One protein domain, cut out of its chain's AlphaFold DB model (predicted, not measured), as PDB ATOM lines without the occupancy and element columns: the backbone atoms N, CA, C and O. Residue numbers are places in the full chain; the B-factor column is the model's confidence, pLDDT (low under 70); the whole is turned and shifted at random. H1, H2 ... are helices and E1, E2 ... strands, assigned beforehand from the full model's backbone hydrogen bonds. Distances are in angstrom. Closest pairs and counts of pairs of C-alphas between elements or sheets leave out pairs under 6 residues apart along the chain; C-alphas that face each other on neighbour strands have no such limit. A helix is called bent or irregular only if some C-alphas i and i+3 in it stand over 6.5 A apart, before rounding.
ATOM      1  N   TYR A  59       4.952 -24.372 -24.070       85.94
ATOM      2  CA  TYR A  59       5.147 -25.805 -24.295       85.94
ATOM      3  C   TYR A  59       6.480 -26.277 -23.699       85.94
ATOM      4  O   TYR A  59       6.473 -27.137 -22.815       85.94
ATOM      5  N   GLU A  60       7.608 -25.671 -24.088       86.69
ATOM      6  CA  GLU A  60       8.940 -26.079 -23.619       86.69
ATOM      7  C   GLU A  60       9.108 -25.872 -22.109       86.69
ATOM      8  O   GLU A  60       9.581 -26.765 -21.404       86.69
ATOM      9  N   ILE A  61       8.653 -24.737 -21.563       88.50
ATOM     10  CA  ILE A  61       8.703 -24.476 -20.115       88.50
ATOM     11  C   ILE A  61       7.932 -25.551 -19.339       88.50
ATOM     12  O   ILE A  61       8.404 -26.023 -18.299       88.50
ATOM     13  N   ARG A  62       6.752 -25.962 -19.821       87.00
ATOM     14  CA  ARG A  62       5.961 -27.014 -19.172       87.00
ATOM     15  C   ARG A  62       6.610 -28.387 -19.335       87.00
ATOM     16  O   ARG A  62       6.729 -29.098 -18.339       87.00
ATOM     17  N   ARG A  63       7.091 -28.726 -20.536       88.50
ATOM     18  CA  ARG A  63       7.829 -29.963 -20.837       88.50
ATOM     19  C   ARG A  63       9.015 -30.132 -19.881       88.50
ATOM     20  O   ARG A  63       9.105 -31.133 -19.176       88.50
ATOM     21  N   GLN A  64       9.842 -29.096 -19.731       91.00
ATOM     22  CA  GLN A  64      10.978 -29.075 -18.802       91.00
ATOM     23  C   GLN A  64      10.572 -29.187 -17.320       91.00
ATOM     24  O   GLN A  64      11.270 -29.835 -16.539       91.00
ATOM     25  N   LYS A  65       9.448 -28.583 -16.905       90.56
ATOM     26  CA  LYS A  65       8.914 -28.752 -15.539       90.56
ATOM     27  C   LYS A  65       8.488 -30.197 -15.272       90.56
ATOM     28  O   LYS A  65       8.798 -30.719 -14.202       90.56
ATOM     29  N   MET A  66       7.824 -30.843 -16.230       90.50
ATOM     30  CA  MET A  66       7.405 -32.239 -16.100       90.50
ATOM     31  C   MET A  66       8.596 -33.196 -16.048       90.50
ATOM     32  O   MET A  66       8.659 -33.986 -15.118       90.50
ATOM     33  N   LEU A  67       9.587 -33.060 -16.939       92.88
ATOM     34  CA  LEU A  67      10.818 -33.868 -16.907       92.88
ATOM     35  C   LEU A  67      11.522 -33.807 -15.542       92.88
ATOM     36  O   LEU A  67      11.939 -34.825 -14.990       92.88
ATOM     37  N   LYS A  68      11.623 -32.603 -14.960       95.00
ATOM     38  CA  LYS A  68      12.192 -32.409 -13.616       95.00
ATOM     39  C   LYS A  68      11.342 -33.069 -12.529       95.00
ATOM     40  O   LYS A  68      11.911 -33.676 -11.624       95.00
ATOM     41  N   LYS A  69      10.010 -32.966 -12.616       94.62
ATOM     42  CA  LYS A  69       9.083 -33.607 -11.673       94.62
ATOM     43  C   LYS A  69       9.175 -35.133 -11.773       94.62
ATOM     44  O   LYS A  69       9.484 -35.765 -10.776       94.62
ATOM     45  N   ALA A  70       9.039 -35.698 -12.971       95.50
ATOM     46  CA  ALA A  70       9.112 -37.132 -13.227       95.50
ATOM     47  C   ALA A  70      10.454 -37.738 -12.789       95.50
ATOM     48  O   ALA A  70      10.466 -38.805 -12.187       95.50
ATOM     49  N   LYS A  71      11.582 -37.036 -12.992       96.94
ATOM     50  CA  LYS A  71      12.885 -37.466 -12.455       96.94
ATOM     51  C   LYS A  71      12.904 -37.526 -10.921       96.94
ATOM     52  O   LYS A  71      13.519 -38.437 -10.372       96.94
ATOM     53  N   LYS A  72      12.272 -36.566 -10.234       97.31
ATOM     54  CA  LYS A  72      12.143 -36.589  -8.770       97.31
ATOM     55  C   LYS A  72      11.223 -37.731  -8.331       97.31
ATOM     56  O   LYS A  72      11.640 -38.550  -7.527       97.31
ATOM     57  N   ASP A  73      10.014 -37.788  -8.882       96.38
ATOM     58  CA  ASP A  73       8.999 -38.783  -8.532       96.38
ATOM     59  C   ASP A  73       9.518 -40.218  -8.748       96.38
ATOM     60  O   ASP A  73       9.297 -41.079  -7.905       96.38
ATOM     61  N   LEU A  74      10.269 -40.464  -9.833       97.50
ATOM     62  CA  LEU A  74      10.945 -41.740 -10.085       97.50
ATOM     63  C   LEU A  74      11.968 -42.066  -8.988       97.50
ATOM     64  O   LEU A  74      12.003 -43.186  -8.495       97.50
ATOM     65  N   ALA A  75      12.802 -41.096  -8.603       97.00
ATOM     66  CA  ALA A  75      13.812 -41.282  -7.563       97.00
ATOM     67  C   ALA A  75      13.205 -41.452  -6.159       97.00
ATOM     68  O   ALA A  75      13.845 -42.044  -5.293       97.00
ATOM     69  N   ASP A  76      11.995 -40.941  -5.928       96.38
ATOM     70  CA  ASP A  76      11.221 -41.212  -4.719       96.38
ATOM     71  C   ASP A  76      10.601 -42.621  -4.768       96.38
ATOM     72  O   ASP A  76      10.783 -43.383  -3.826       96.38
ATOM     73  N   ALA A  77       9.966 -43.015  -5.878       95.38
ATOM     74  CA  ALA A  77       9.335 -44.332  -6.036       95.38
ATOM     75  C   ALA A  77      10.337 -45.510  -6.040       95.38
ATOM     76  O   ALA A  77      10.053 -46.577  -5.495       95.38
ATOM     77  N   LEU A  78      11.541 -45.299  -6.584       95.50
ATOM     78  CA  LEU A  78      12.628 -46.286  -6.631       95.50
ATOM     79  C   LEU A  78      13.169 -46.687  -5.242       95.50
ATOM     80  O   LEU A  78      13.846 -47.706  -5.129       95.50
ATOM     81  N   LYS A  79      12.887 -45.909  -4.186       94.56
ATOM     82  CA  LYS A  79      13.305 -46.232  -2.807       94.56
ATOM     83  C   LYS A  79      12.588 -47.463  -2.264       94.56
ATOM     84  O   LYS A  79      13.210 -48.270  -1.580       94.56
ATOM     85  N   ASP A  80      11.305 -47.585  -2.595       92.69
ATOM     86  CA  ASP A  80      10.409 -48.609  -2.059       92.69
ATOM     87  C   ASP A  80      10.179 -49.754  -3.061       92.69
ATOM     88  O   ASP A  80       9.836 -50.869  -2.665       92.69
ATOM     89  N   ASP A  81      10.375 -49.505  -4.364       94.38
ATOM     90  CA  ASP A  81      10.176 -50.513  -5.403       94.38
ATOM     91  C   ASP A  81      11.171 -50.405  -6.572       94.38
ATOM     92  O   ASP A  81      11.150 -49.473  -7.379       94.38
ATOM     93  N   SER A  82      12.022 -51.425  -6.700       93.38
ATOM     94  CA  SER A  82      13.109 -51.497  -7.684       93.38
ATOM     95  C   SER A  82      12.647 -51.597  -9.142       93.38
ATOM     96  O   SER A  82      13.446 -51.356 -10.049       93.38
ATOM     97  N   SER A  83      11.366 -51.893  -9.396       92.50
ATOM     98  CA  SER A  83      10.785 -51.865 -10.746       92.50
ATOM     99  C   SER A  83      10.683 -50.458 -11.341       92.50
ATOM    100  O   SER A  83      10.530 -50.329 -12.555       92.50
ATOM    101  N   TRP A  84      10.800 -49.400 -10.529       96.25
ATOM    102  CA  TRP A  84      10.905 -48.005 -10.981       96.25
ATOM    103  C   TRP A  84      12.300 -47.679 -11.556       96.25
ATOM    104  O   TRP A  84      12.896 -46.631 -11.301       96.25
ATOM    105  N   ASN A  85      12.840 -48.592 -12.365       95.31
ATOM    106  CA  ASN A  85      14.122 -48.466 -13.044       95.31
ATOM    107  C   ASN A  85      13.930 -47.817 -14.425       95.31
ATOM    108  O   ASN A  85      13.285 -48.400 -15.296       95.31
ATOM    109  N   LEU A  86      14.520 -46.637 -14.651       97.56
ATOM    110  CA  LEU A  86      14.333 -45.866 -15.889       97.56
ATOM    111  C   LEU A  86      14.651 -46.655 -17.168       97.56
ATOM    112  O   LEU A  86      13.945 -46.503 -18.164       97.56
ATOM    113  N   ASP A  87      15.711 -47.460 -17.165       97.88
ATOM    114  CA  ASP A  87      16.134 -48.184 -18.362       97.88
ATOM    115  C   ASP A  87      15.250 -49.419 -18.596       97.88
ATOM    116  O   ASP A  87      14.871 -49.684 -19.734       97.88
ATOM    117  N   GLY A  88      14.773 -50.066 -17.526       97.75
ATOM    118  CA  GLY A  88      13.694 -51.054 -17.600       97.75
ATOM    119  C   GLY A  88      12.399 -50.478 -18.190       97.75
ATOM    120  O   GLY A  88      11.830 -51.068 -19.106       97.75
ATOM    121  N   LEU A  89      11.964 -49.290 -17.745       98.31
ATOM    122  CA  LEU A  89      10.777 -48.619 -18.302       98.31
ATOM    123  C   LEU A  89      10.952 -48.249 -19.786       98.31
ATOM    124  O   LEU A  89       9.994 -48.321 -20.558       98.31
ATOM    125  N   LYS A  90      12.165 -47.865 -20.209       98.56
ATOM    126  CA  LYS A  90      12.487 -47.599 -21.621       98.56
ATOM    127  C   LYS A  90      12.448 -48.862 -22.472       98.56
ATOM    128  O   LYS A  90      11.878 -48.810 -23.555       98.56
ATOM    129  N   GLU A  91      13.029 -49.970 -22.014       98.38
ATOM    130  CA  GLU A  91      13.003 -51.226 -22.774       98.38
ATOM    131  C   GLU A  91      11.575 -51.782 -22.878       98.38
ATOM    132  O   GLU A  91      11.155 -52.119 -23.981       98.38
ATOM    133  N   VAL A  92      10.779 -51.736 -21.800       98.12
ATOM    134  CA  VAL A  92       9.329 -52.031 -21.842       98.12
ATOM    135  C   VAL A  92       8.605 -51.138 -22.854       98.12
ATOM    136  O   VAL A  92       7.835 -51.632 -23.674       98.12
ATOM    137  N   THR A  93       8.871 -49.825 -22.841       98.50
ATOM    138  CA  THR A  93       8.249 -48.893 -23.797       98.50
ATOM    139  C   THR A  93       8.618 -49.238 -25.237       98.50
ATOM    140  O   THR A  93       7.746 -49.284 -26.094       98.50
ATOM    141  N   LYS A  94       9.903 -49.475 -25.506       98.44
ATOM    142  CA  LYS A  94      10.456 -49.757 -26.836       98.44
ATOM    143  C   LYS A  94       9.952 -51.080 -27.406       98.44
ATOM    144  O   LYS A  94       9.583 -51.122 -28.576       98.44
ATOM    145  N   ASP A  95       9.918 -52.132 -26.593       98.31
ATOM    146  CA  ASP A  95       9.389 -53.446 -26.966       98.31
ATOM    147  C   ASP A  95       7.899 -53.359 -27.336       98.31
ATOM    148  O   ASP A  95       7.502 -53.760 -28.430       98.31
ATOM    149  N   ILE A  96       7.087 -52.739 -26.473       98.44
ATOM    150  CA  ILE A  96       5.647 -52.565 -26.709       98.44
ATOM    151  C   ILE A  96       5.379 -51.613 -27.885       98.44
ATOM    152  O   ILE A  96       4.466 -51.870 -28.666       98.44
ATOM    153  N   PHE A  97       6.179 -50.555 -28.057       97.94
ATOM    154  CA  PHE A  97       6.106 -49.657 -29.214       97.94
ATOM    155  C   PHE A  97       6.315 -50.424 -30.524       97.94
ATOM    156  O   PHE A  97       5.470 -50.331 -31.408       97.94
ATOM    157  N   LEU A  98       7.397 -51.204 -30.648       96.88
ATOM    158  CA  LEU A  98       7.700 -51.938 -31.884       96.88
ATOM    159  C   LEU A  98       6.615 -52.977 -32.199       96.88
ATOM    160  O   LEU A  98       6.066 -52.957 -33.299       96.88
ATOM    161  N   LYS A  99       6.221 -53.788 -31.207       97.62
ATOM    162  CA  LYS A  99       5.124 -54.759 -31.352       97.62
ATOM    163  C   LYS A  99       3.809 -54.094 -31.767       97.62
ATOM    164  O   LYS A  99       3.072 -54.658 -32.571       97.62
ATOM    165  N   TYR A 100       3.521 -52.892 -31.255       97.06
ATOM    166  CA  TYR A 100       2.328 -52.141 -31.644       97.06
ATOM    167  C   TYR A 100       2.369 -51.711 -33.113       97.06
ATOM    168  O   TYR A 100       1.362 -51.866 -33.799       97.06
ATOM    169  N   GLN A 101       3.513 -51.226 -33.611       95.31
ATOM    170  CA  GLN A 101       3.637 -50.838 -35.021       95.31
ATOM    171  C   GLN A 101       3.456 -52.039 -35.959       95.31
ATOM    172  O   GLN A 101       2.749 -51.926 -36.963       95.31
ATOM    173  N   ASP A 102       4.027 -53.196 -35.614       95.38
ATOM    174  CA  ASP A 102       3.866 -54.430 -36.390       95.38
ATOM    175  C   ASP A 102       2.395 -54.888 -36.404       95.38
ATOM    176  O   ASP A 102       1.793 -55.028 -37.471       95.38
ATOM    177  N   ALA A 103       1.767 -54.996 -35.227       95.62
ATOM    178  CA  ALA A 103       0.351 -55.345 -35.075       95.62
ATOM    179  C   ALA A 103      -0.598 -54.373 -35.810       95.62
ATOM    180  O   ALA A 103      -1.623 -54.782 -36.368       95.62
ATOM    181  N   TRP A 104      -0.252 -53.082 -35.851       95.19
ATOM    182  CA  TRP A 104      -0.992 -52.051 -36.580       95.19
ATOM    183  C   TRP A 104      -0.884 -52.229 -38.102       95.19
ATOM    184  O   TRP A 104      -1.905 -52.223 -38.792       95.19
ATOM    185  N   MET A 105       0.321 -52.466 -38.635       92.69
ATOM    186  CA  MET A 105       0.539 -52.745 -40.066       92.69
ATOM    187  C   MET A 105      -0.106 -54.058 -40.530       92.69
ATOM    188  O   MET A 105      -0.562 -54.166 -41.674       92.69
ATOM    189  N   GLU A 106      -0.149 -55.069 -39.666       95.69
ATOM    190  CA  GLU A 106      -0.846 -56.331 -39.927       95.69
ATOM    191  C   GLU A 106      -2.372 -56.208 -39.814       95.69
ATOM    192  O   GLU A 106      -3.088 -57.106 -40.257       95.69
ATOM    193  N   LYS A 107      -2.876 -55.095 -39.262       94.38
ATOM    194  CA  LYS A 107      -4.281 -54.895 -38.872       94.38
ATOM    195  C   LYS A 107      -4.791 -55.996 -37.927       94.38
ATOM    196  O   LYS A 107      -5.975 -56.329 -37.928       94.38
ATOM    197  N   ASN A 108      -3.900 -56.532 -37.095       95.94
ATOM    198  CA  ASN A 108      -4.172 -57.605 -36.147       95.94
ATOM    199  C   ASN A 108      -3.617 -57.238 -34.767       95.94
ATOM    200  O   ASN A 108      -2.423 -57.364 -34.512       95.94
ATOM    201  N   LEU A 109      -4.496 -56.814 -33.858       95.38
ATOM    202  CA  LEU A 109      -4.097 -56.414 -32.509       95.38
ATOM    203  C   LEU A 109      -4.032 -57.573 -31.504       95.38
ATOM    204  O   LEU A 109      -3.542 -57.345 -30.404       95.38
ATOM    205  N   GLU A 110      -4.472 -58.799 -31.826       96.94
ATOM    206  CA  GLU A 110      -4.445 -59.929 -30.871       96.94
ATOM    207  C   GLU A 110      -3.071 -60.156 -30.198       96.94
ATOM    208  O   GLU A 110      -3.048 -60.305 -28.973       96.94
ATOM    209  N   PRO A 111      -1.915 -60.074 -30.897       97.31
ATOM    210  CA  PRO A 111      -0.598 -60.184 -30.257       97.31
ATOM    211  C   PRO A 111      -0.322 -59.118 -29.183       97.31
ATOM    212  O   PRO A 111       0.511 -59.336 -28.305       97.31
ATOM    213  N   MET A 112      -1.022 -57.978 -29.224       97.06
ATOM    214  CA  MET A 112      -0.881 -56.885 -28.257       97.06
ATOM    215  C   MET A 112      -1.710 -57.067 -26.986       97.06
ATOM    216  O   MET A 112      -1.468 -56.358 -26.010       97.06
ATOM    217  N   ARG A 113      -2.657 -58.011 -26.961       95.12
ATOM    218  CA  ARG A 113      -3.585 -58.204 -25.838       95.12
ATOM    219  C   ARG A 113      -2.903 -58.408 -24.469       95.12
ATOM    220  O   ARG A 113      -3.380 -57.806 -23.513       95.12
ATOM    221  N   PRO A 114      -1.772 -59.136 -24.331       95.44
ATOM    222  CA  PRO A 114      -1.060 -59.244 -23.048       95.44
ATOM    223  C   PRO A 114      -0.400 -57.935 -22.581       95.44
ATOM    224  O   PRO A 114      -0.130 -57.762 -21.396       95.44
ATOM    225  N   TYR A 115      -0.114 -57.026 -23.517       96.94
ATOM    226  CA  TYR A 115       0.701 -55.824 -23.315       96.94
ATOM    227  C   TYR A 115      -0.131 -54.544 -23.175       96.94
ATOM    228  O   TYR A 115       0.431 -53.458 -23.026       96.94
ATOM    229  N   MET A 116      -1.459 -54.644 -23.241       95.50
ATOM    230  CA  MET A 116      -2.400 -53.529 -23.145       95.50
ATOM    231  C   MET A 116      -3.371 -53.731 -21.988       95.50
ATOM    232  O   MET A 116      -3.579 -54.852 -21.534       95.50
ATOM    233  N   THR A 117      -4.000 -52.645 -21.537       96.19
ATOM    234  CA  THR A 117      -5.270 -52.766 -20.808       96.19
ATOM    235  C   THR A 117      -6.374 -53.131 -21.801       96.19
ATOM    236  O   THR A 117      -6.389 -52.612 -22.920       96.19
ATOM    237  N   ASP A 118      -7.339 -53.960 -21.406       94.81
ATOM    238  CA  ASP A 118      -8.537 -54.279 -22.193       94.81
ATOM    239  C   ASP A 118      -9.273 -52.997 -22.610       94.81
ATOM    240  O   ASP A 118      -9.787 -52.887 -23.726       94.81
ATOM    241  N   PHE A 119      -9.284 -51.986 -21.733       92.25
ATOM    242  CA  PHE A 119      -9.821 -50.662 -22.040       92.25
ATOM    243  C   PHE A 119      -9.130 -50.019 -23.255       92.25
ATOM    244  O   PHE A 119      -9.807 -49.471 -24.134       92.25
ATOM    245  N   TYR A 120      -7.796 -50.071 -23.326       94.50
ATOM    246  CA  TYR A 120      -7.061 -49.508 -24.455       94.50
ATOM    247  C   TYR A 120      -7.116 -50.397 -25.693       94.50
ATOM    248  O   TYR A 120      -7.295 -49.882 -26.793       94.50
ATOM    249  N   TYR A 121      -7.059 -51.713 -25.514       96.06
ATOM    250  CA  TYR A 121      -7.207 -52.700 -26.575       96.06
ATOM    251  C   TYR A 121      -8.531 -52.513 -27.339       96.06
ATOM    252  O   TYR A 121      -8.530 -52.324 -28.557       96.06
ATOM    253  N   GLN A 122      -9.663 -52.415 -26.628       95.06
ATOM    254  CA  GLN A 122     -10.975 -52.130 -27.227       95.06
ATOM    255  C   GLN A 122     -11.031 -50.759 -27.923       95.06
ATOM    256  O   GLN A 122     -11.735 -50.591 -28.922       95.06
ATOM    257  N   LYS A 123     -10.315 -49.750 -27.403       93.94
ATOM    258  CA  LYS A 123     -10.193 -48.442 -28.062       93.94
ATOM    259  C   LYS A 123      -9.390 -48.563 -29.362       93.94
ATOM    260  O   LYS A 123      -9.831 -48.034 -30.378       93.94
ATOM    261  N   ALA A 124      -8.251 -49.250 -29.342       92.94
ATOM    262  CA  ALA A 124      -7.382 -49.436 -30.500       92.94
ATOM    263  C   ALA A 124      -8.085 -50.231 -31.613       92.94
ATOM    264  O   ALA A 124      -8.069 -49.790 -32.760       92.94
ATOM    265  N   GLN A 125      -8.814 -51.303 -31.271       94.56
ATOM    266  CA  GLN A 125      -9.674 -52.033 -32.215       94.56
ATOM    267  C   GLN A 125     -10.692 -51.116 -32.912       94.56
ATOM    268  O   GLN A 125     -10.870 -51.207 -34.123       94.56
ATOM    269  N   LYS A 126     -11.345 -50.203 -32.177       94.31
ATOM    270  CA  LYS A 126     -12.322 -49.259 -32.756       94.31
ATOM    271  C   LYS A 126     -11.687 -48.251 -33.712       94.31
ATOM    272  O   LYS A 126     -12.310 -47.916 -34.713       94.31
ATOM    273  N   ILE A 127     -10.471 -47.779 -33.424       91.75
ATOM    274  CA  ILE A 127      -9.737 -46.887 -34.338       91.75
ATOM    275  C   ILE A 127      -9.340 -47.670 -35.597       91.75
ATOM    276  O   ILE A 127      -9.630 -47.227 -36.701       91.75
ATOM    277  N   LEU A 128      -8.777 -48.870 -35.436       89.19
ATOM    278  CA  LEU A 128      -8.371 -49.734 -36.548       89.19
ATOM    279  C   LEU A 128      -9.550 -50.146 -37.452       89.19
ATOM    280  O   LEU A 128      -9.396 -50.225 -38.667       89.19
ATOM    281  N   ALA A 129     -10.738 -50.358 -36.877       90.75
ATOM    282  CA  ALA A 129     -11.972 -50.595 -37.628       90.75
ATOM    283  C   ALA A 129     -12.465 -49.351 -38.396       90.75
ATOM    284  O   ALA A 129     -13.147 -49.496 -39.408       90.75
ATOM    285  N   GLY A 130     -12.112 -48.141 -37.944       91.31
ATOM    286  CA  GLY A 130     -12.333 -46.895 -38.687       91.31
ATOM    287  C   GLY A 130     -11.462 -46.784 -39.943       91.31
ATOM    288  O   GLY A 130     -11.902 -46.222 -40.941       91.31
ATOM    289  N   GLU A 131     -10.281 -47.407 -39.940       89.69
ATOM    290  CA  GLU A 131      -9.352 -47.507 -41.078       89.69
ATOM    291  C   GLU A 131      -9.711 -48.679 -42.029       89.69
ATOM    292  O   GLU A 131      -8.850 -49.365 -42.594       89.69
ATOM    293  N   ALA A 132     -11.002 -48.981 -42.199       91.50
ATOM    294  CA  ALA A 132     -11.465 -50.051 -43.085       91.50
ATOM    295  C   ALA A 132     -11.145 -49.745 -44.563       91.50
ATOM    296  O   ALA A 132     -11.439 -48.661 -45.066       91.50
ATOM    297  N   GLY A 133     -10.546 -50.703 -45.278       93.62
ATOM    298  CA  GLY A 133     -10.105 -50.518 -46.666       93.62
ATOM    299  C   GLY A 133      -8.830 -49.679 -46.826       93.62
ATOM    300  O   GLY A 133      -8.398 -49.444 -47.958       93.62
ATOM    301  N   LEU A 134      -8.217 -49.241 -45.723       95.38
ATOM    302  CA  LEU A 134      -6.936 -48.541 -45.684       95.38
ATOM    303  C   LEU A 134      -5.887 -49.392 -44.964       95.38
ATOM    304  O   LEU A 134      -6.160 -49.996 -43.931       95.38
ATOM    305  N   LYS A 135      -4.662 -49.423 -45.485       93.31
ATOM    306  CA  LYS A 135      -3.526 -50.080 -44.833       93.31
ATOM    307  C   LYS A 135      -2.383 -49.101 -44.668       93.31
ATOM    308  O   LYS A 135      -1.871 -48.559 -45.647       93.31
ATOM    309  N   ASN A 136      -1.982 -48.885 -43.423       94.81
ATOM    310  CA  ASN A 136      -0.816 -48.083 -43.099       94.81
ATOM    311  C   ASN A 136       0.471 -48.908 -43.291       94.81
ATOM    312  O   ASN A 136       0.490 -50.115 -43.039       94.81
ATOM    313  N   ILE A 137       1.524 -48.269 -43.799       95.31
ATOM    314  CA  ILE A 137       2.808 -48.885 -44.136       95.31
ATOM    315  C   ILE A 137       3.921 -48.071 -43.480       95.31
ATOM    316  O   ILE A 137       4.252 -46.976 -43.941       95.31
ATOM    317  N   MET A 138       4.544 -48.651 -42.456       94.81
ATOM    318  CA  MET A 138       5.667 -48.053 -41.737       94.81
ATOM    319  C   MET A 138       6.974 -48.770 -42.085       94.81
ATOM    320  O   MET A 138       7.035 -49.996 -42.170       94.81
ATOM    321  N   LYS A 139       8.043 -48.012 -42.342       95.75
ATOM    322  CA  LYS A 139       9.375 -48.552 -42.678       95.75
ATOM    323  C   LYS A 139      10.478 -47.703 -42.061       95.75
ATOM    324  O   LYS A 139      10.294 -46.516 -41.808       95.75
ATOM    325  N   ASN A 140      11.663 -48.290 -41.887       96.56
ATOM    326  CA  ASN A 140      12.850 -47.602 -41.357       96.56
ATOM    327  C   ASN A 140      12.590 -46.895 -40.012       96.56
ATOM    328  O   ASN A 140      13.096 -45.794 -39.781       96.56
ATOM    329  N   ILE A 141      11.785 -47.528 -39.151       95.06
ATOM    330  CA  ILE A 141      11.388 -46.998 -37.847       95.06
ATOM    331  C   ILE A 141      12.635 -46.815 -36.975       95.06
ATOM    332  O   ILE A 141      13.416 -47.744 -36.763       95.06
ATOM    333  N   ARG A 142      12.828 -45.595 -36.475       97.44
ATOM    334  CA  ARG A 142      13.938 -45.203 -35.606       97.44
ATOM    335  C   ARG A 142      13.410 -44.426 -34.411       97.44
ATOM    336  O   ARG A 142      12.850 -43.344 -34.574       97.44
ATOM    337  N   ILE A 143      13.644 -44.955 -33.214       97.62
ATOM    338  CA  ILE A 143      13.488 -44.210 -31.963       97.62
ATOM    339  C   ILE A 143      14.735 -43.339 -31.808       97.62
ATOM    340  O   ILE A 143      15.843 -43.851 -31.658       97.62
ATOM    341  N   ASN A 144      14.553 -42.023 -31.865       96.81
ATOM    342  CA  ASN A 144      15.642 -41.055 -31.757       96.81
ATOM    343  C   ASN A 144      15.923 -40.708 -30.289       96.81
ATOM    344  O   ASN A 144      17.062 -40.408 -29.928       96.81
ATOM    345  N   LYS A 145      14.883 -40.731 -29.444       96.88
ATOM    346  CA  LYS A 145      14.950 -40.362 -28.028       96.88
ATOM    347  C   LYS A 145      13.731 -40.892 -27.262       96.88
ATOM    348  O   LYS A 145      12.633 -40.946 -27.809       96.88
ATOM    349  N   MET A 146      13.931 -41.235 -25.987       97.94
ATOM    350  CA  MET A 146      12.856 -41.535 -25.035       97.94
ATOM    351  C   MET A 146      13.049 -40.736 -23.743       97.94
ATOM    352  O   MET A 146      14.138 -40.765 -23.161       97.94
ATOM    353  N   GLU A 147      12.010 -40.033 -23.294       97.12
ATOM    354  CA  GLU A 147      12.021 -39.199 -22.085       97.12
ATOM    355  C   GLU A 147      10.838 -39.524 -21.156       97.12
ATOM    356  O   GLU A 147       9.685 -39.583 -21.576       97.12
ATOM    357  N   LEU A 148      11.121 -39.730 -19.867       97.12
ATOM    358  CA  LEU A 148      10.102 -40.022 -18.858       97.12
ATOM    359  C   LEU A 148       9.394 -38.724 -18.445       97.12
ATOM    360  O   LEU A 148       9.996 -37.852 -17.816       97.12
ATOM    361  N   MET A 149       8.113 -38.608 -18.789       94.50
ATOM    362  CA  MET A 149       7.337 -37.368 -18.684       94.50
ATOM    363  C   MET A 149       6.475 -37.267 -17.434       94.50
ATOM    364  O   MET A 149       6.160 -36.162 -16.997       94.50
ATOM    365  N   SER A 150       6.046 -38.396 -16.878       94.50
ATOM    366  CA  SER A 150       5.191 -38.426 -15.692       94.50
ATOM    367  C   SER A 150       5.335 -39.765 -14.977       94.50
ATOM    368  O   SER A 150       5.543 -40.790 -15.628       94.50
ATOM    369  N   VAL A 151       5.220 -39.734 -13.652       95.56
ATOM    370  CA  VAL A 151       5.244 -40.885 -12.742       95.56
ATOM    371  C   VAL A 151       4.142 -40.675 -11.707       95.56
ATOM    372  O   VAL A 151       3.992 -39.578 -11.162       95.56
ATOM    373  N   ARG A 152       3.379 -41.728 -11.428       93.06
ATOM    374  CA  ARG A 152       2.463 -41.825 -10.290       93.06
ATOM    375  C   ARG A 152       2.697 -43.172  -9.616       93.06
ATOM    376  O   ARG A 152       2.465 -44.202 -10.238       93.06
ATOM    377  N   ASN A 153       3.163 -43.129  -8.375       92.44
ATOM    378  CA  ASN A 153       3.356 -44.294  -7.516       92.44
ATOM    379  C   ASN A 153       2.118 -44.417  -6.615       92.44
ATOM    380  O   ASN A 153       1.821 -43.473  -5.875       92.44
ATOM    381  N   TYR A 154       1.376 -45.517  -6.718       88.25
ATOM    382  CA  TYR A 154       0.137 -45.755  -5.977       88.25
ATOM    383  C   TYR A 154       0.351 -46.802  -4.865       88.25
ATOM    384  O   TYR A 154       1.129 -47.745  -5.029       88.25
ATOM    385  N   PRO A 155      -0.337 -46.683  -3.709       84.06
ATOM    386  CA  PRO A 155      -0.246 -47.685  -2.651       84.06
ATOM    387  C   PRO A 155      -0.657 -49.073  -3.159       84.06
ATOM    388  O   PRO A 155      -1.766 -49.251  -3.654       84.06
ATOM    389  N   GLY A 156       0.228 -50.060  -3.001       83.94
ATOM    390  CA  GLY A 156      -0.013 -51.437  -3.446       83.94
ATOM    391  C   GLY A 156       0.457 -51.767  -4.867       83.94
ATOM    392  O   GLY A 156       0.218 -52.889  -5.302       83.94
ATOM    393  N   LYS A 157       1.157 -50.852  -5.561       88.81
ATOM    394  CA  LYS A 157       1.734 -51.001  -6.918       88.81
ATOM    395  C   LYS A 157       0.720 -51.115  -8.062       88.81
ATOM    396  O   LYS A 157       0.960 -50.602  -9.152       88.81
ATOM    397  N   ASP A 158      -0.416 -51.769  -7.848       91.38
ATOM    398  CA  ASP A 158      -1.509 -51.751  -8.818       91.38
ATOM    399  C   ASP A 158      -2.009 -50.326  -9.035       91.38
ATOM    400  O   ASP A 158      -2.288 -49.578  -8.096       91.38
ATOM    401  N   GLY A 159      -2.135 -49.955 -10.303       90.88
ATOM    402  CA  GLY A 159      -2.466 -48.598 -10.692       90.88
ATOM    403  C   GLY A 159      -1.281 -47.643 -10.734       90.88
ATOM    404  O   GLY A 159      -1.502 -46.502 -11.132       90.88
ATOM    405  N   ASP A 160      -0.048 -48.072 -10.418       95.69
ATOM    406  CA  ASP A 160       1.164 -47.313 -10.759       95.69
ATOM    407  C   ASP A 160       1.109 -46.886 -12.230       95.69
ATOM    408  O   ASP A 160       0.682 -47.650 -13.099       95.69
ATOM    409  N   MET A 161       1.550 -45.668 -12.540       96.25
ATOM    410  CA  MET A 161       1.473 -45.133 -13.898       96.25
ATOM    411  C   MET A 161       2.752 -44.416 -14.294       96.25
ATOM    412  O   MET A 161       3.288 -43.615 -13.526       96.25
ATOM    413  N   PHE A 162       3.163 -44.584 -15.547       97.12
ATOM    414  CA  PHE A 162       4.153 -43.701 -16.153       97.12
ATOM    415  C   PHE A 162       3.752 -43.267 -17.557       97.12
ATOM    416  O   PHE A 162       2.933 -43.906 -18.218       97.12
ATOM    417  N   ALA A 163       4.331 -42.157 -18.005       96.88
ATOM    418  CA  ALA A 163       4.228 -41.706 -19.384       96.88
ATOM    419  C   ALA A 163       5.627 -41.519 -19.976       96.88
ATOM    420  O   ALA A 163       6.429 -40.766 -19.419       96.88
ATOM    421  N   MET A 164       5.899 -42.174 -21.102       97.50
ATOM    422  CA  MET A 164       7.133 -42.025 -21.872       97.50
ATOM    423  C   MET A 164       6.840 -41.234 -23.148       97.50
ATOM    424  O   MET A 164       5.950 -41.596 -23.914       97.50
ATOM    425  N   GLU A 165       7.578 -40.153 -23.371       96.12
ATOM    426  CA  GLU A 165       7.667 -39.483 -24.667       96.12
ATOM    427  C   GLU A 165       8.642 -40.257 -25.548       96.12
ATOM    428  O   GLU A 165       9.766 -40.541 -25.130       96.12
ATOM    429  N   ILE A 166       8.216 -40.578 -26.763       96.25
ATOM    430  CA  ILE A 166       9.020 -41.197 -27.811       96.25
ATOM    431  C   ILE A 166       9.141 -40.164 -28.928       96.25
ATOM    432  O   ILE A 166       8.147 -39.838 -29.572       96.25
ATOM    433  N   GLU A 167      10.346 -39.653 -29.170       96.19
ATOM    434  CA  GLU A 167      10.653 -38.896 -30.388       96.19
ATOM    435  C   GLU A 167      11.326 -39.853 -31.375       96.19
ATOM    436  O   GLU A 167      12.305 -40.527 -31.035       96.19
ATOM    437  N   GLY A 168      10.840 -39.904 -32.610       94.56
ATOM    438  CA  GLY A 168      11.339 -40.842 -33.606       94.56
ATOM    439  C   GLY A 168      11.192 -40.358 -35.039       94.56
ATOM    440  O   GLY A 168      10.821 -39.216 -35.309       94.56
ATOM    441  N   SER A 169      11.547 -41.238 -35.969       95.94
ATOM    442  CA  SER A 169      11.357 -41.030 -37.403       95.94
ATOM    443  C   SER A 169      11.070 -42.347 -38.114       95.94
ATOM    444  O   SER A 169      11.605 -43.385 -37.727       95.94
ATOM    445  N   MET A 170      10.236 -42.307 -39.147       95.12
ATOM    446  CA  MET A 170       9.905 -43.460 -39.985       95.12
ATOM    447  C   MET A 170       9.409 -42.999 -41.354       95.12
ATOM    448  O   MET A 170       8.978 -41.863 -41.509       95.12
ATOM    449  N   ILE A 171       9.485 -43.862 -42.362       97.00
ATOM    450  CA  ILE A 171       8.682 -43.702 -43.578       97.00
ATOM    451  C   ILE A 171       7.277 -44.160 -43.196       97.00
ATOM    452  O   ILE A 171       7.132 -45.302 -42.770       97.00
ATOM    453  N   ASP A 172       6.280 -43.294 -43.350       94.31
ATOM    454  CA  ASP A 172       4.879 -43.566 -43.021       94.31
ATOM    455  C   ASP A 172       3.986 -43.098 -44.178       94.31
ATOM    456  O   ASP A 172       4.004 -41.926 -44.576       94.31
ATOM    457  N   TYR A 173       3.225 -44.033 -44.744       96.06
ATOM    458  CA  TYR A 173       2.180 -43.752 -45.718       96.06
ATOM    459  C   TYR A 173       1.063 -44.795 -45.660       96.06
ATOM    460  O   TYR A 173       1.286 -45.966 -45.361       96.06
ATOM    461  N   THR A 174      -0.137 -44.386 -46.051       96.75
ATOM    462  CA  THR A 174      -1.314 -45.249 -46.145       96.75
ATOM    463  C   THR A 174      -1.641 -45.544 -47.607       96.75
ATOM    464  O   THR A 174      -1.568 -44.666 -48.473       96.75
ATOM    465  N   ILE A 175      -2.011 -46.793 -47.886       97.25
ATOM    466  CA  ILE A 175      -2.511 -47.266 -49.181       97.25
ATOM    467  C   ILE A 175      -3.968 -47.722 -49.072       97.25
ATOM    468  O   ILE A 175      -4.430 -48.079 -47.989       97.25
ATOM    469  N   ARG A 176      -4.685 -47.751 -50.196       97.50
ATOM    470  CA  ARG A 176      -5.974 -48.446 -50.302       97.50
ATOM    471  C   ARG A 176      -5.737 -49.950 -50.400       97.50
ATOM    472  O   ARG A 176      -4.892 -50.397 -51.173       97.50
ATOM    473  N   GLU A 177      -6.498 -50.740 -49.653       96.19
ATOM    474  CA  GLU A 177      -6.386 -52.206 -49.659       96.19
ATOM    475  C   GLU A 177      -6.942 -52.838 -50.944       96.19
ATOM    476  O   GLU A 177      -6.528 -53.930 -51.316       96.19
ATOM    477  N   SER A 178      -7.839 -52.140 -51.648       97.12
ATOM    478  CA  SER A 178      -8.489 -52.616 -52.877       97.12
ATOM    479  C   SER A 178      -7.554 -52.754 -54.081       97.12
ATOM    480  O   SER A 178      -7.782 -53.608 -54.931       97.12
ATOM    481  N   ASP A 179      -6.546 -51.887 -54.189       97.19
ATOM    482  CA  ASP A 179      -5.692 -51.752 -55.379       97.19
ATOM    483  C   ASP A 179      -4.225 -51.386 -55.066       97.19
ATOM    484  O   ASP A 179      -3.404 -51.258 -55.975       97.19
ATOM    485  N   GLY A 180      -3.868 -51.205 -53.789       96.75
ATOM    486  CA  GLY A 180      -2.529 -50.802 -53.356       96.75
ATOM    487  C   GLY A 180      -2.154 -49.348 -53.678       96.75
ATOM    488  O   GLY A 180      -0.996 -48.959 -53.481       96.75
ATOM    489  N   THR A 181      -3.089 -48.529 -54.172       97.44
ATOM    490  CA  THR A 181      -2.820 -47.129 -54.526       97.44
ATOM    491  C   THR A 181      -2.534 -46.281 -53.290       97.44
ATOM    492  O   THR A 181      -3.048 -46.524 -52.198       97.44
ATOM    493  N   PHE A 182      -1.681 -45.267 -53.445       97.31
ATOM    494  CA  PHE A 182      -1.358 -44.335 -52.368       97.31
ATOM    495  C   PHE A 182      -2.582 -43.489 -51.986       97.31
ATOM    496  O   PHE A 182      -3.192 -42.855 -52.848       97.31
ATOM    497  N   ALA A 183      -2.902 -43.450 -50.692       95.06
ATOM    498  CA  ALA A 183      -3.997 -42.662 -50.139       95.06
ATOM    499  C   ALA A 183      -3.491 -41.388 -49.441       95.06
ATOM    500  O   ALA A 183      -3.951 -40.291 -49.758       95.06
ATOM    501  N   SER A 184      -2.547 -41.515 -48.503       93.19
ATOM    502  CA  SER A 184      -2.075 -40.400 -47.668       93.19
ATOM    503  C   SER A 184      -0.706 -40.673 -47.028       93.19
ATOM    504  O   SER A 184      -0.163 -41.772 -47.114       93.19
ATOM    505  N   SER A 185      -0.129 -39.651 -46.395       93.06
ATOM    506  CA  SER A 185       1.072 -39.710 -45.549       93.06
ATOM    507  C   SER A 185       1.048 -38.508 -44.594       93.06
ATOM    508  O   SER A 185       0.471 -37.481 -44.966       93.06
ATOM    509  N   PRO A 186       1.697 -38.559 -43.414       88.69
ATOM    510  CA  PRO A 186       1.942 -37.366 -42.595       88.69
ATOM    511  C   PRO A 186       2.826 -36.320 -43.294       88.69
ATOM    512  O   PRO A 186       2.876 -35.157 -42.891       88.69
ATOM    513  N   THR A 187       3.552 -36.720 -44.341       87.69
ATOM    514  CA  THR A 187       4.363 -35.817 -45.158       87.69
ATOM    515  C   THR A 187       3.467 -34.865 -45.951       87.69
ATOM    516  O   THR A 187       2.645 -35.301 -46.745       87.69
ATOM    517  N   TYR A 188       3.662 -33.551 -45.821       87.31
ATOM    518  CA  TYR A 188       2.923 -32.575 -46.630       87.31
ATOM    519  C   TYR A 188       3.409 -32.539 -48.093       87.31
ATOM    520  O   TYR A 188       4.619 -32.532 -48.363       87.31
ATOM    521  N   ARG A 189       2.463 -32.455 -49.039       92.62
ATOM    522  CA  ARG A 189       2.708 -32.209 -50.470       92.62
ATOM    523  C   ARG A 189       3.042 -30.737 -50.706       92.62
ATOM    524  O   ARG A 189       2.222 -29.869 -50.426       92.62
ATOM    525  N   LYS A 190       4.214 -30.436 -51.267       92.69
ATOM    526  CA  LYS A 190       4.641 -29.042 -51.503       92.69
ATOM    527  C   LYS A 190       3.747 -28.380 -52.567       92.69
ATOM    528  O   LYS A 190       3.325 -29.033 -53.516       92.69
ATOM    529  N   LYS A 191       3.518 -27.063 -52.458       90.75
ATOM    530  CA  LYS A 191       2.580 -26.292 -53.310       90.75
ATOM    531  C   LYS A 191       2.736 -26.520 -54.826       90.75
ATOM    532  O   LYS A 191       1.736 -26.556 -55.531       90.75
ATOM    533  N   ASN A 192       3.972 -26.696 -55.302       93.62
ATOM    534  CA  ASN A 192       4.305 -26.869 -56.723       93.62
ATOM    535  C   ASN A 192       4.808 -28.295 -57.055       93.62
ATOM    536  O   ASN A 192       5.440 -28.499 -58.085       93.62
ATOM    537  N   GLU A 193       4.597 -29.268 -56.167       94.56
ATOM    538  CA  GLU A 193       5.008 -30.667 -56.351       94.56
ATOM    539  C   GLU A 193       3.872 -31.445 -57.027       94.56
ATOM    540  O   GLU A 193       2.719 -31.398 -56.583       94.56
ATOM    541  N   ASP A 194       4.166 -32.154 -58.116       96.62
ATOM    542  CA  ASP A 194       3.196 -33.046 -58.750       96.62
ATOM    543  C   ASP A 194       2.878 -34.248 -57.838       96.62
ATOM    544  O   ASP A 194       3.599 -34.552 -56.885       96.62
ATOM    545  N   PHE A 195       1.765 -34.933 -58.106       95.88
ATOM    546  CA  PHE A 195       1.317 -36.027 -57.243       95.88
ATOM    547  C   PHE A 195       2.292 -37.215 -57.227       95.88
ATOM    548  O   PHE A 195       2.419 -37.864 -56.191       95.88
ATOM    549  N   LYS A 196       3.015 -37.483 -58.324       97.06
ATOM    550  CA  LYS A 196       3.931 -38.625 -58.408       97.06
ATOM    551  C   LYS A 196       5.229 -38.357 -57.653       97.06
ATOM    552  O   LYS A 196       5.686 -39.227 -56.917       97.06
ATOM    553  N   SER A 197       5.780 -37.149 -57.765       97.00
ATOM    554  CA  SER A 197       6.907 -36.708 -56.934       97.00
ATOM    555  C   SER A 197       6.551 -36.746 -55.447       97.00
ATOM    556  O   SER A 197       7.325 -37.271 -54.648       97.00
ATOM    557  N   TYR A 198       5.355 -36.274 -55.079       96.69
ATOM    558  CA  TYR A 198       4.852 -36.354 -53.708       96.69
ATOM    559  C   TYR A 198       4.721 -37.802 -53.204       96.69
ATOM    560  O   TYR A 198       5.268 -38.123 -52.150       96.69
ATOM    561  N   GLU A 199       4.064 -38.685 -53.963       97.31
ATOM    562  CA  GLU A 199       3.925 -40.111 -53.633       97.31
ATOM    563  C   GLU A 199       5.293 -40.780 -53.444       97.31
ATOM    564  O   GLU A 199       5.526 -41.449 -52.437       97.31
ATOM    565  N   ASN A 200       6.212 -40.595 -54.397       97.44
ATOM    566  CA  ASN A 200       7.555 -41.169 -54.329       97.44
ATOM    567  C   ASN A 200       8.278 -40.712 -53.058       97.44
ATOM    568  O   ASN A 200       8.922 -41.515 -52.380       97.44
ATOM    569  N   ARG A 201       8.136 -39.430 -52.707       96.56
ATOM    570  CA  ARG A 201       8.772 -38.832 -51.538       96.56
ATOM    571  C   ARG A 201       8.174 -39.358 -50.233       96.56
ATOM    572  O   ARG A 201       8.921 -39.809 -49.374       96.56
ATOM    573  N   ALA A 202       6.848 -39.423 -50.129       95.12
ATOM    574  CA  ALA A 202       6.145 -40.017 -48.991       95.12
ATOM    575  C   ALA A 202       6.483 -41.509 -48.773       95.12
ATOM    576  O   ALA A 202       6.441 -41.997 -47.648       95.12
ATOM    577  N   LYS A 203       6.853 -42.234 -49.838       97.19
ATOM    578  CA  LYS A 203       7.271 -43.647 -49.783       97.19
ATOM    579  C   LYS A 203       8.770 -43.865 -49.511       97.19
ATOM    580  O   LYS A 203       9.180 -45.023 -49.401       97.19
ATOM    581  N   THR A 204       9.590 -42.809 -49.429       96.75
ATOM    582  CA  THR A 204      11.067 -42.914 -49.335       96.75
ATOM    583  C   THR A 204      11.727 -42.014 -48.282       96.75
ATOM    584  O   THR A 204      12.718 -42.431 -47.681       96.75
ATOM    585  N   GLU A 205      11.199 -40.817 -48.019       95.44
ATOM    586  CA  GLU A 205      11.658 -39.929 -46.942       95.44
ATOM    587  C   GLU A 205      11.033 -40.326 -45.599       95.44
ATOM    588  O   GLU A 205       9.861 -40.688 -45.520       95.44
ATOM    589  N   THR A 206      11.808 -40.226 -44.515       94.25
ATOM    590  CA  THR A 206      11.275 -40.393 -43.158       94.25
ATOM    591  C   THR A 206      10.638 -39.101 -42.655       94.25
ATOM    592  O   THR A 206      11.325 -38.079 -42.582       94.25
ATOM    593  N   SER A 207       9.383 -39.161 -42.218       89.38
ATOM    594  CA  SER A 207       8.782 -38.149 -41.348       89.38
ATOM    595  C   SER A 207       9.312 -38.304 -39.915       89.38
ATOM    596  O   SER A 207       9.797 -39.369 -39.524       89.38
ATOM    597  N   SER A 208       9.240 -37.228 -39.128       92.62
ATOM    598  CA  SER A 208       9.488 -37.268 -37.681       92.62
ATOM    599  C   SER A 208       8.165 -37.337 -36.928       92.62
ATOM    600  O   SER A 208       7.193 -36.711 -37.350       92.62
ATOM    601  N   PHE A 209       8.147 -38.029 -35.792       89.50
ATOM    602  CA  PHE A 209       6.983 -38.131 -34.913       89.50
ATOM    603  C   PHE A 209       7.369 -37.919 -33.446       89.50
ATOM    604  O   PHE A 209       8.512 -38.172 -33.050       89.50
ATOM    605  N   THR A 210       6.390 -37.499 -32.645       92.25
ATOM    606  CA  THR A 210       6.460 -37.495 -31.182       92.25
ATOM    607  C   THR A 210       5.179 -38.115 -30.641       92.25
ATOM    608  O   THR A 210       4.092 -37.634 -30.946       92.25
ATOM    609  N   GLU A 211       5.297 -39.162 -29.831       92.31
ATOM    610  CA  GLU A 211       4.158 -39.834 -29.197       92.31
ATOM    611  C   GLU A 211       4.370 -39.984 -27.689       92.31
ATOM    612  O   GLU A 211       5.498 -40.088 -27.210       92.31
ATOM    613  N   TYR A 212       3.278 -40.031 -26.929       94.44
ATOM    614  CA  TYR A 212       3.281 -40.216 -25.480       94.44
ATOM    615  C   TYR A 212       2.575 -41.524 -25.124       94.44
ATOM    616  O   TYR A 212       1.343 -41.603 -25.178       94.44
ATOM    617  N   TYR A 213       3.354 -42.538 -24.748       97.06
ATOM    618  CA  TYR A 213       2.864 -43.857 -24.341       97.06
ATOM    619  C   TYR A 213       2.638 -43.848 -22.835       97.06
ATOM    620  O   TYR A 213       3.545 -43.538 -22.061       97.06
ATOM    621  N   ILE A 214       1.410 -44.145 -22.423       96.69
ATOM    622  CA  ILE A 214       0.956 -44.080 -21.034       96.69
ATOM    623  C   ILE A 214       0.662 -45.496 -20.569       96.69
ATOM    624  O   ILE A 214      -0.254 -46.146 -21.077       96.69
ATOM    625  N   PHE A 215       1.424 -45.948 -19.581       97.56
ATOM    626  CA  PHE A 215       1.339 -47.286 -19.016       97.56
ATOM    627  C   PHE A 215       0.647 -47.260 -17.654       97.56
ATOM    628  O   PHE A 215       0.743 -46.277 -16.914       97.56
ATOM    629  N   ILE A 216      -0.037 -48.356 -17.339       96.19
ATOM    630  CA  ILE A 216      -0.570 -48.679 -16.015       96.19
ATOM    631  C   ILE A 216       0.034 -50.010 -15.589       96.19
ATOM    632  O   ILE A 216       0.167 -50.919 -16.407       96.19
ATOM    633  N   ARG A 217       0.383 -50.141 -14.315       95.62
ATOM    634  CA  ARG A 217       0.761 -51.416 -13.723       95.62
ATOM    635  C   ARG A 217      -0.464 -52.161 -13.223       95.62
ATOM    636  O   ARG A 217      -1.289 -51.595 -12.507       95.62
ATOM    637  N   VAL A 218      -0.556 -53.425 -13.599       93.56
ATOM    638  CA  VAL A 218      -1.624 -54.338 -13.201       93.56
ATOM    639  C   VAL A 218      -0.983 -55.693 -12.962       93.56
ATOM    640  O   VAL A 218      -0.245 -56.165 -13.827       93.56
ATOM    641  N   ASP A 219      -1.206 -56.283 -11.790       90.25
ATOM    642  CA  ASP A 219      -0.658 -57.590 -11.410       90.25
ATOM    643  C   ASP A 219       0.868 -57.636 -11.638       90.25
ATOM    644  O   ASP A 219       1.429 -58.481 -12.339       90.25
ATOM    645  N   ASN A 220       1.544 -56.619 -11.087       89.62
ATOM    646  CA  ASN A 220       2.984 -56.352 -11.204       89.62
ATOM    647  C   ASN A 220       3.514 -56.072 -12.636       89.62
ATOM    648  O   ASN A 220       4.698 -55.771 -12.786       89.62
ATOM    649  N   THR A 221       2.665 -56.088 -13.670       93.50
ATOM    650  CA  THR A 221       3.046 -55.976 -15.090       93.50
ATOM    651  C   THR A 221       2.670 -54.617 -15.681       93.50
ATOM    652  O   THR A 221       1.579 -54.107 -15.438       93.50
ATOM    653  N   TRP A 222       3.550 -54.019 -16.490       97.06
ATOM    654  CA  TRP A 222       3.267 -52.764 -17.197       97.06
ATOM    655  C   TRP A 222       2.442 -53.007 -18.467       97.06
ATOM    656  O   TRP A 222       2.930 -53.604 -19.423       97.06
ATOM    657  N   LYS A 223       1.214 -52.486 -18.493       97.44
ATOM    658  CA  LYS A 223       0.280 -52.541 -19.625       97.44
ATOM    659  C   LYS A 223       0.094 -51.161 -20.254       97.44
ATOM    660  O   LYS A 223      -0.118 -50.167 -19.556       97.44
ATOM    661  N   LEU A 224       0.139 -51.083 -21.581       97.75
ATOM    662  CA  LEU A 224      -0.156 -49.873 -22.345       97.75
ATOM    663  C   LEU A 224      -1.645 -49.523 -22.229       97.75
ATOM    664  O   LEU A 224      -2.516 -50.306 -22.601       97.75
ATOM    665  N   ASN A 225      -1.932 -48.323 -21.734       95.69
ATOM    666  CA  ASN A 225      -3.289 -47.848 -21.475       95.69
ATOM    667  C   ASN A 225      -3.712 -46.674 -22.377       95.69
ATOM    668  O   ASN A 225      -4.900 -46.360 -22.485       95.69
ATOM    669  N   ASN A 226      -2.764 -45.963 -22.991       93.62
ATOM    670  CA  ASN A 226      -3.078 -44.935 -23.980       93.62
ATOM    671  C   ASN A 226      -1.844 -44.534 -24.794       93.62
ATOM    672  O   ASN A 226      -0.751 -44.445 -24.241       93.62
ATOM    673  N   ILE A 227      -2.057 -44.161 -26.054       92.56
ATOM    674  CA  ILE A 227      -1.106 -43.388 -26.863       92.56
ATOM    675  C   ILE A 227      -1.730 -42.011 -27.125       92.56
ATOM    676  O   ILE A 227      -2.947 -41.898 -27.324       92.56
ATOM    677  N   LYS A 228      -0.912 -40.956 -27.096       87.94
ATOM    678  CA  LYS A 228      -1.285 -39.597 -27.517       87.94
ATOM    679  C   LYS A 228      -0.235 -39.052 -28.484       87.94
ATOM    680  O   LYS A 228       0.940 -39.045 -28.142       87.94
ATOM    681  N   SER A 229      -0.667 -38.550 -29.635       78.56
ATOM    682  CA  SER A 229       0.170 -37.826 -30.606       78.56
ATOM    683  C   SER A 229       0.403 -36.357 -30.227       78.56
ATOM    684  O   SER A 229       1.341 -35.727 -30.704       78.56
ATOM    685  N   GLU A 230      -0.429 -35.799 -29.341       72.62
ATOM    686  CA  GLU A 230      -0.345 -34.402 -28.907       72.62
ATOM    687  C   GLU A 230      -0.058 -34.261 -27.410       72.62
ATOM    688  O   GLU A 230      -0.637 -34.948 -26.558       72.62
ATOM    689  N   PHE A 231       0.791 -33.289 -27.075       64.44
ATOM    690  CA  PHE A 231       1.025 -32.875 -25.699       64.44
ATOM    691  C   PHE A 231       0.019 -31.811 -25.254       64.44
ATOM    692  O   PHE A 231      -0.062 -30.726 -25.826       64.44
ATOM    693  N   SER A 232      -0.691 -32.063 -24.151       64.06
ATOM    694  CA  SER A 232      -1.542 -31.036 -23.549       64.06
ATOM    695  C   SER A 232      -0.732 -30.076 -22.678       64.06
ATOM    696  O   SER A 232      -0.295 -30.428 -21.581       64.06
ATOM    697  N   ILE A 233      -0.655 -28.804 -23.085       57.81
ATOM    698  CA  ILE A 233      -0.085 -27.745 -22.233       57.81
ATOM    699  C   ILE A 233      -0.941 -27.413 -20.992       57.81
ATOM    700  O   ILE A 233      -0.520 -26.620 -20.149       57.81
ATOM    701  N   ILE A 234      -2.129 -28.016 -20.853       49.31
ATOM    702  CA  ILE A 234      -3.076 -27.777 -19.752       49.31
ATOM    703  C   ILE A 234      -3.142 -28.984 -18.807       49.31
ATOM    704  O   ILE A 234      -3.008 -28.823 -17.591       49.31
ATOM    705  N   ARG A 235      -3.305 -30.200 -19.342       64.19
ATOM    706  CA  ARG A 235      -3.549 -31.430 -18.564       64.19
ATOM    707  C   ARG A 235      -2.252 -32.197 -18.269       64.19
ATOM    708  O   ARG A 235      -1.218 -31.948 -18.884       64.19
ATOM    709  N   ASP A 236      -2.279 -33.097 -17.290       67.12
ATOM    710  CA  ASP A 236      -1.214 -34.098 -17.107       67.12
ATOM    711  C   ASP A 236      -1.177 -35.024 -18.339       67.12
ATOM    712  O   ASP A 236      -2.231 -35.346 -18.899       67.12
ATOM    713  N   VAL A 237       0.020 -35.457 -18.751       69.50
ATOM    714  CA  VAL A 237       0.206 -36.426 -19.844       69.50
ATOM    715  C   VAL A 237      -0.571 -37.698 -19.546       69.50
ATOM    716  O   VAL A 237      -1.257 -38.198 -20.429       69.50
ATOM    717  N   ILE A 238      -0.558 -38.168 -18.298       81.31
ATOM    718  CA  ILE A 238      -1.345 -39.328 -17.873       81.31
ATOM    719  C   ILE A 238      -2.844 -39.011 -17.999       81.31
ATOM    720  O   ILE A 238      -3.579 -39.690 -18.719       81.31
ATOM    721  N   GLY A 239      -3.291 -37.912 -17.384       72.00
ATOM    722  CA  GLY A 239      -4.640 -37.363 -17.576       72.00
ATOM    723  C   GLY A 239      -5.788 -38.255 -17.084       72.00
ATOM    724  O   GLY A 239      -6.913 -38.089 -17.548       72.00
ATOM    725  N   LEU A 240      -5.507 -39.191 -16.171       80.44
ATOM    726  CA  LEU A 240      -6.472 -40.131 -15.598       80.44
ATOM    727  C   LEU A 240      -6.957 -39.656 -14.218       80.44
ATOM    728  O   LEU A 240      -6.151 -39.160 -13.422       80.44
ATOM    729  N   SER A 241      -8.256 -39.811 -13.941       83.44
ATOM    730  CA  SER A 241      -8.860 -39.598 -12.618       83.44
ATOM    731  C   SER A 241      -8.862 -40.884 -11.790       83.44
ATOM    732  O   SER A 241      -8.928 -41.977 -12.349       83.44
ATOM    733  N   GLU A 242      -8.902 -40.754 -10.463       83.38
ATOM    734  CA  GLU A 242      -9.027 -41.882  -9.522       83.38
ATOM    735  C   GLU A 242     -10.215 -42.802  -9.840       83.38
ATOM    736  O   GLU A 242     -10.089 -44.023  -9.841       83.38
ATOM    737  N   SER A 243     -11.372 -42.223 -10.176       86.56
ATOM    738  CA  SER A 243     -12.565 -42.984 -10.567       86.56
ATOM    739  C   SER A 243     -12.345 -43.822 -11.827       86.56
ATOM    740  O   SER A 243     -12.789 -44.967 -11.891       86.56
ATOM    741  N   LYS A 244     -11.633 -43.279 -12.824       86.31
ATOM    742  CA  LYS A 244     -11.354 -43.990 -14.073       86.31
ATOM    743  C   LYS A 244     -10.238 -45.023 -13.899       86.31
ATOM    744  O   LYS A 244     -10.314 -46.073 -14.527       86.31
ATOM    745  N   LEU A 245      -9.259 -44.757 -13.031       86.88
ATOM    746  CA  LEU A 245      -8.235 -45.726 -12.639       86.88
ATOM    747  C   LEU A 245      -8.868 -46.956 -11.981       86.88
ATOM    748  O   LEU A 245      -8.633 -48.066 -12.446       86.88
ATOM    749  N   LYS A 246      -9.738 -46.759 -10.980       88.56
ATOM    750  CA  LYS A 246     -10.466 -47.858 -10.324       88.56
ATOM    751  C   LYS A 246     -11.257 -48.706 -11.320       88.56
ATOM    752  O   LYS A 246     -11.114 -49.920 -11.299       88.56
ATOM    753  N   GLN A 247     -11.998 -48.073 -12.236       90.00
ATOM    754  CA  GLN A 247     -12.746 -48.792 -13.275       90.00
ATOM    755  C   GLN A 247     -11.840 -49.648 -14.175       90.00
ATOM    756  O   GLN A 247     -12.224 -50.754 -14.541       90.00
ATOM    757  N   ILE A 248     -10.659 -49.145 -14.554       89.06
ATOM    758  CA  ILE A 248      -9.709 -49.914 -15.371       89.06
ATOM    759  C   ILE A 248      -9.184 -51.108 -14.568       89.06
ATOM    760  O   ILE A 248      -9.275 -52.230 -15.047       89.06
ATOM    761  N   LEU A 249      -8.712 -50.902 -13.336       90.31
ATOM    762  CA  LEU A 249      -8.180 -51.987 -12.500       90.31
ATOM    763  C   LEU A 249      -9.225 -53.072 -12.190       90.31
ATOM    764  O   LEU A 249      -8.894 -54.252 -12.179       90.31
ATOM    765  N   GLU A 250     -10.481 -52.685 -11.965       91.12
ATOM    766  CA  GLU A 250     -11.599 -53.615 -11.772       91.12
ATOM    767  C   GLU A 250     -11.889 -54.430 -13.043       91.12
ATOM    768  O   GLU A 250     -12.052 -55.646 -12.967       91.12
ATOM    769  N   GLN A 251     -11.877 -53.789 -14.218       90.12
ATOM    770  CA  GLN A 251     -12.038 -54.476 -15.500       90.12
ATOM    771  C   GLN A 251     -10.930 -55.518 -15.726       90.12
ATOM    772  O   GLN A 251     -11.242 -56.664 -16.033       90.12
ATOM    773  N   GLU A 252      -9.659 -55.150 -15.535       90.69
ATOM    774  CA  GLU A 252      -8.532 -56.070 -15.742       90.69
ATOM    775  C   GLU A 252      -8.593 -57.285 -14.810       90.69
ATOM    776  O   GLU A 252      -8.392 -58.413 -15.255       90.69
ATOM    777  N   LYS A 253      -8.908 -57.073 -13.526       87.25
ATOM    778  CA  LYS A 253      -8.972 -58.155 -12.534       87.25
ATOM    779  C   LYS A 253     -10.110 -59.128 -12.818       87.25
ATOM    780  O   LYS A 253      -9.908 -60.335 -12.719       87.25
ATOM    781  N   ASN A 254     -11.261 -58.613 -13.248       84.12
ATOM    782  CA  ASN A 254     -12.394 -59.438 -13.659       84.12
ATOM    783  C   ASN A 254     -12.096 -60.216 -14.957       84.12
ATOM    784  O   ASN A 254     -12.496 -61.372 -15.084       84.12
ATOM    785  N   SER A 255     -11.361 -59.631 -15.909       72.12
ATOM    786  CA  SER A 255     -10.898 -60.349 -17.107       72.12
ATOM    787  C   SER A 255      -9.911 -61.472 -16.772       72.12
ATOM    788  O   SER A 255      -9.971 -62.536 -17.386       72.12
ATOM    789  N   THR A 256      -9.025 -61.273 -15.791       59.94
ATOM    790  CA  THR A 256      -8.104 -62.319 -15.319       59.94
ATOM    791  C   THR A 256      -8.865 -63.452 -14.621       59.94
ATOM    792  O   THR A 256      -8.703 -64.605 -15.013       59.94
ATOM    793  N   SER A 257      -9.776 -63.148 -13.686       54.62
ATOM    794  CA  SER A 257     -10.544 -64.183 -12.971       54.62
ATOM    795  C   SER A 257     -11.439 -65.018 -13.895       54.62
ATOM    796  O   SER A 257     -11.549 -66.228 -13.723       54.62
ATOM    797  N   VAL A 258     -12.045 -64.400 -14.917       52.28
ATOM    798  CA  VAL A 258     -12.854 -65.129 -15.911       52.28
ATOM    799  C   VAL A 258     -12.000 -66.091 -16.745       52.28
ATOM    800  O   VAL A 258     -12.485 -67.161 -17.106       52.28
ATOM    801  N   ASN A 259     -10.735 -65.766 -17.032       46.12
ATOM    802  CA  ASN A 259      -9.850 -66.694 -17.740       46.12
ATOM    803  C   ASN A 259      -9.470 -67.904 -16.869       46.12
ATOM    804  O   ASN A 259      -9.477 -69.024 -17.379       46.12
ATOM    805  N   ASP A 260      -9.212 -67.712 -15.573       42.94
ATOM    806  CA  ASP A 260      -8.894 -68.815 -14.651       42.94
ATOM    807  C   ASP A 260     -10.096 -69.767 -14.448       42.94
ATOM    808  O   ASP A 260      -9.940 -70.992 -14.490       42.94
TER     809      ASP A 260
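This is residues 59 to 260 of the 306 residues of the protein "Tim44 domain-containing protein" of Candidatus Gracilibacteria bacterium GN02-873 (UniProt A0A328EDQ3). A strongly twisted sheet of five strands curls round one long helix, H2, with H3 and H4 beside its strand E5 and H1 beside its edge strand E1. The long strands E1 and E2 form a hairpin that bends sharply and runs to one end of the domain, where E3 and the short helix H5 pack on it; H6 stands near the other end. The printed part has 202 residues, in the order H1 H2 H3 H4 E1 E2 E3 H5 E4 E5 H6, and is mixed, helices and strands. The sheet is branched and its neighbour pairs are antiparallel. The whole is compact, with a radius of gyration of the C-alphas of 18.7 A and spans of 58 by 45 by 28 A.

H1, residues 59 to 77, begins at C-alpha 59 (5.147, -25.805, -24.295) and is 26.3 A long. H2, residues 86 to 105, is 28.7 A long. H3 is residues 110 to 115, irregular with C-alphas 111 and 114 7.3 A apart, and H4 is residues 118 to 130. E1, residues 134 to 152, 37.2 A, bends by 97 degrees at residue 140, C-alpha (12.850, -47.602, -41.357). E2, residues 161 to 176, 37.3 A, bends by 83 degrees at residue 169. E3 is residues 182 to 184, H5 195 to 202, E4 207 to 218, 34.1 A, and E5 221 to 228. H6, residues 242 to 260, 27.4 A, ends at C-alpha 260 (-8.894, -68.815, -14.651).

E1, E2 and E3 make a meander, each strand the antiparallel neighbour of the one before. E1 lies on one side of E2, with N 147 and O 165 2.9 A apart; E3, with N 174 and O 184 2.8 A apart, and E4, with N 166 and O 211 2.8 A apart, lie on the other side. E4 and E5 form a hairpin, with N 214 and O 226 2.8 A apart. The sheet curls round H2; the closest C-alphas of H2 and E1 are Met 105 and Asn 136, 5.7 A. H2 touches H3 with residues 96 to 103 alone, Tyr 100 and Met 112 being closest at 6.7 A between C-alphas. H1 is at the sheet's level, height 1.1 A. H4 touches H6 about perpendicular, at 87 degrees, the closest C-alphas being Asp 118 and Glu 252, 6.7 A. H5 is on the opposite face from H2. O i to N i+4 pairs are within hydrogen-bond range throughout H1, H2, H4, H5 and H6; H3 has 0 of 2, and 2 of 3 O i to N i+3 pairs.

The two C-alphas farthest apart, Asn 192 and Asp 260, are 60.9 A apart. The printed part has no cut. The link from E5 to H6 is long. pLDDT is under 70 at residues 231 to 237 and 256 to 260.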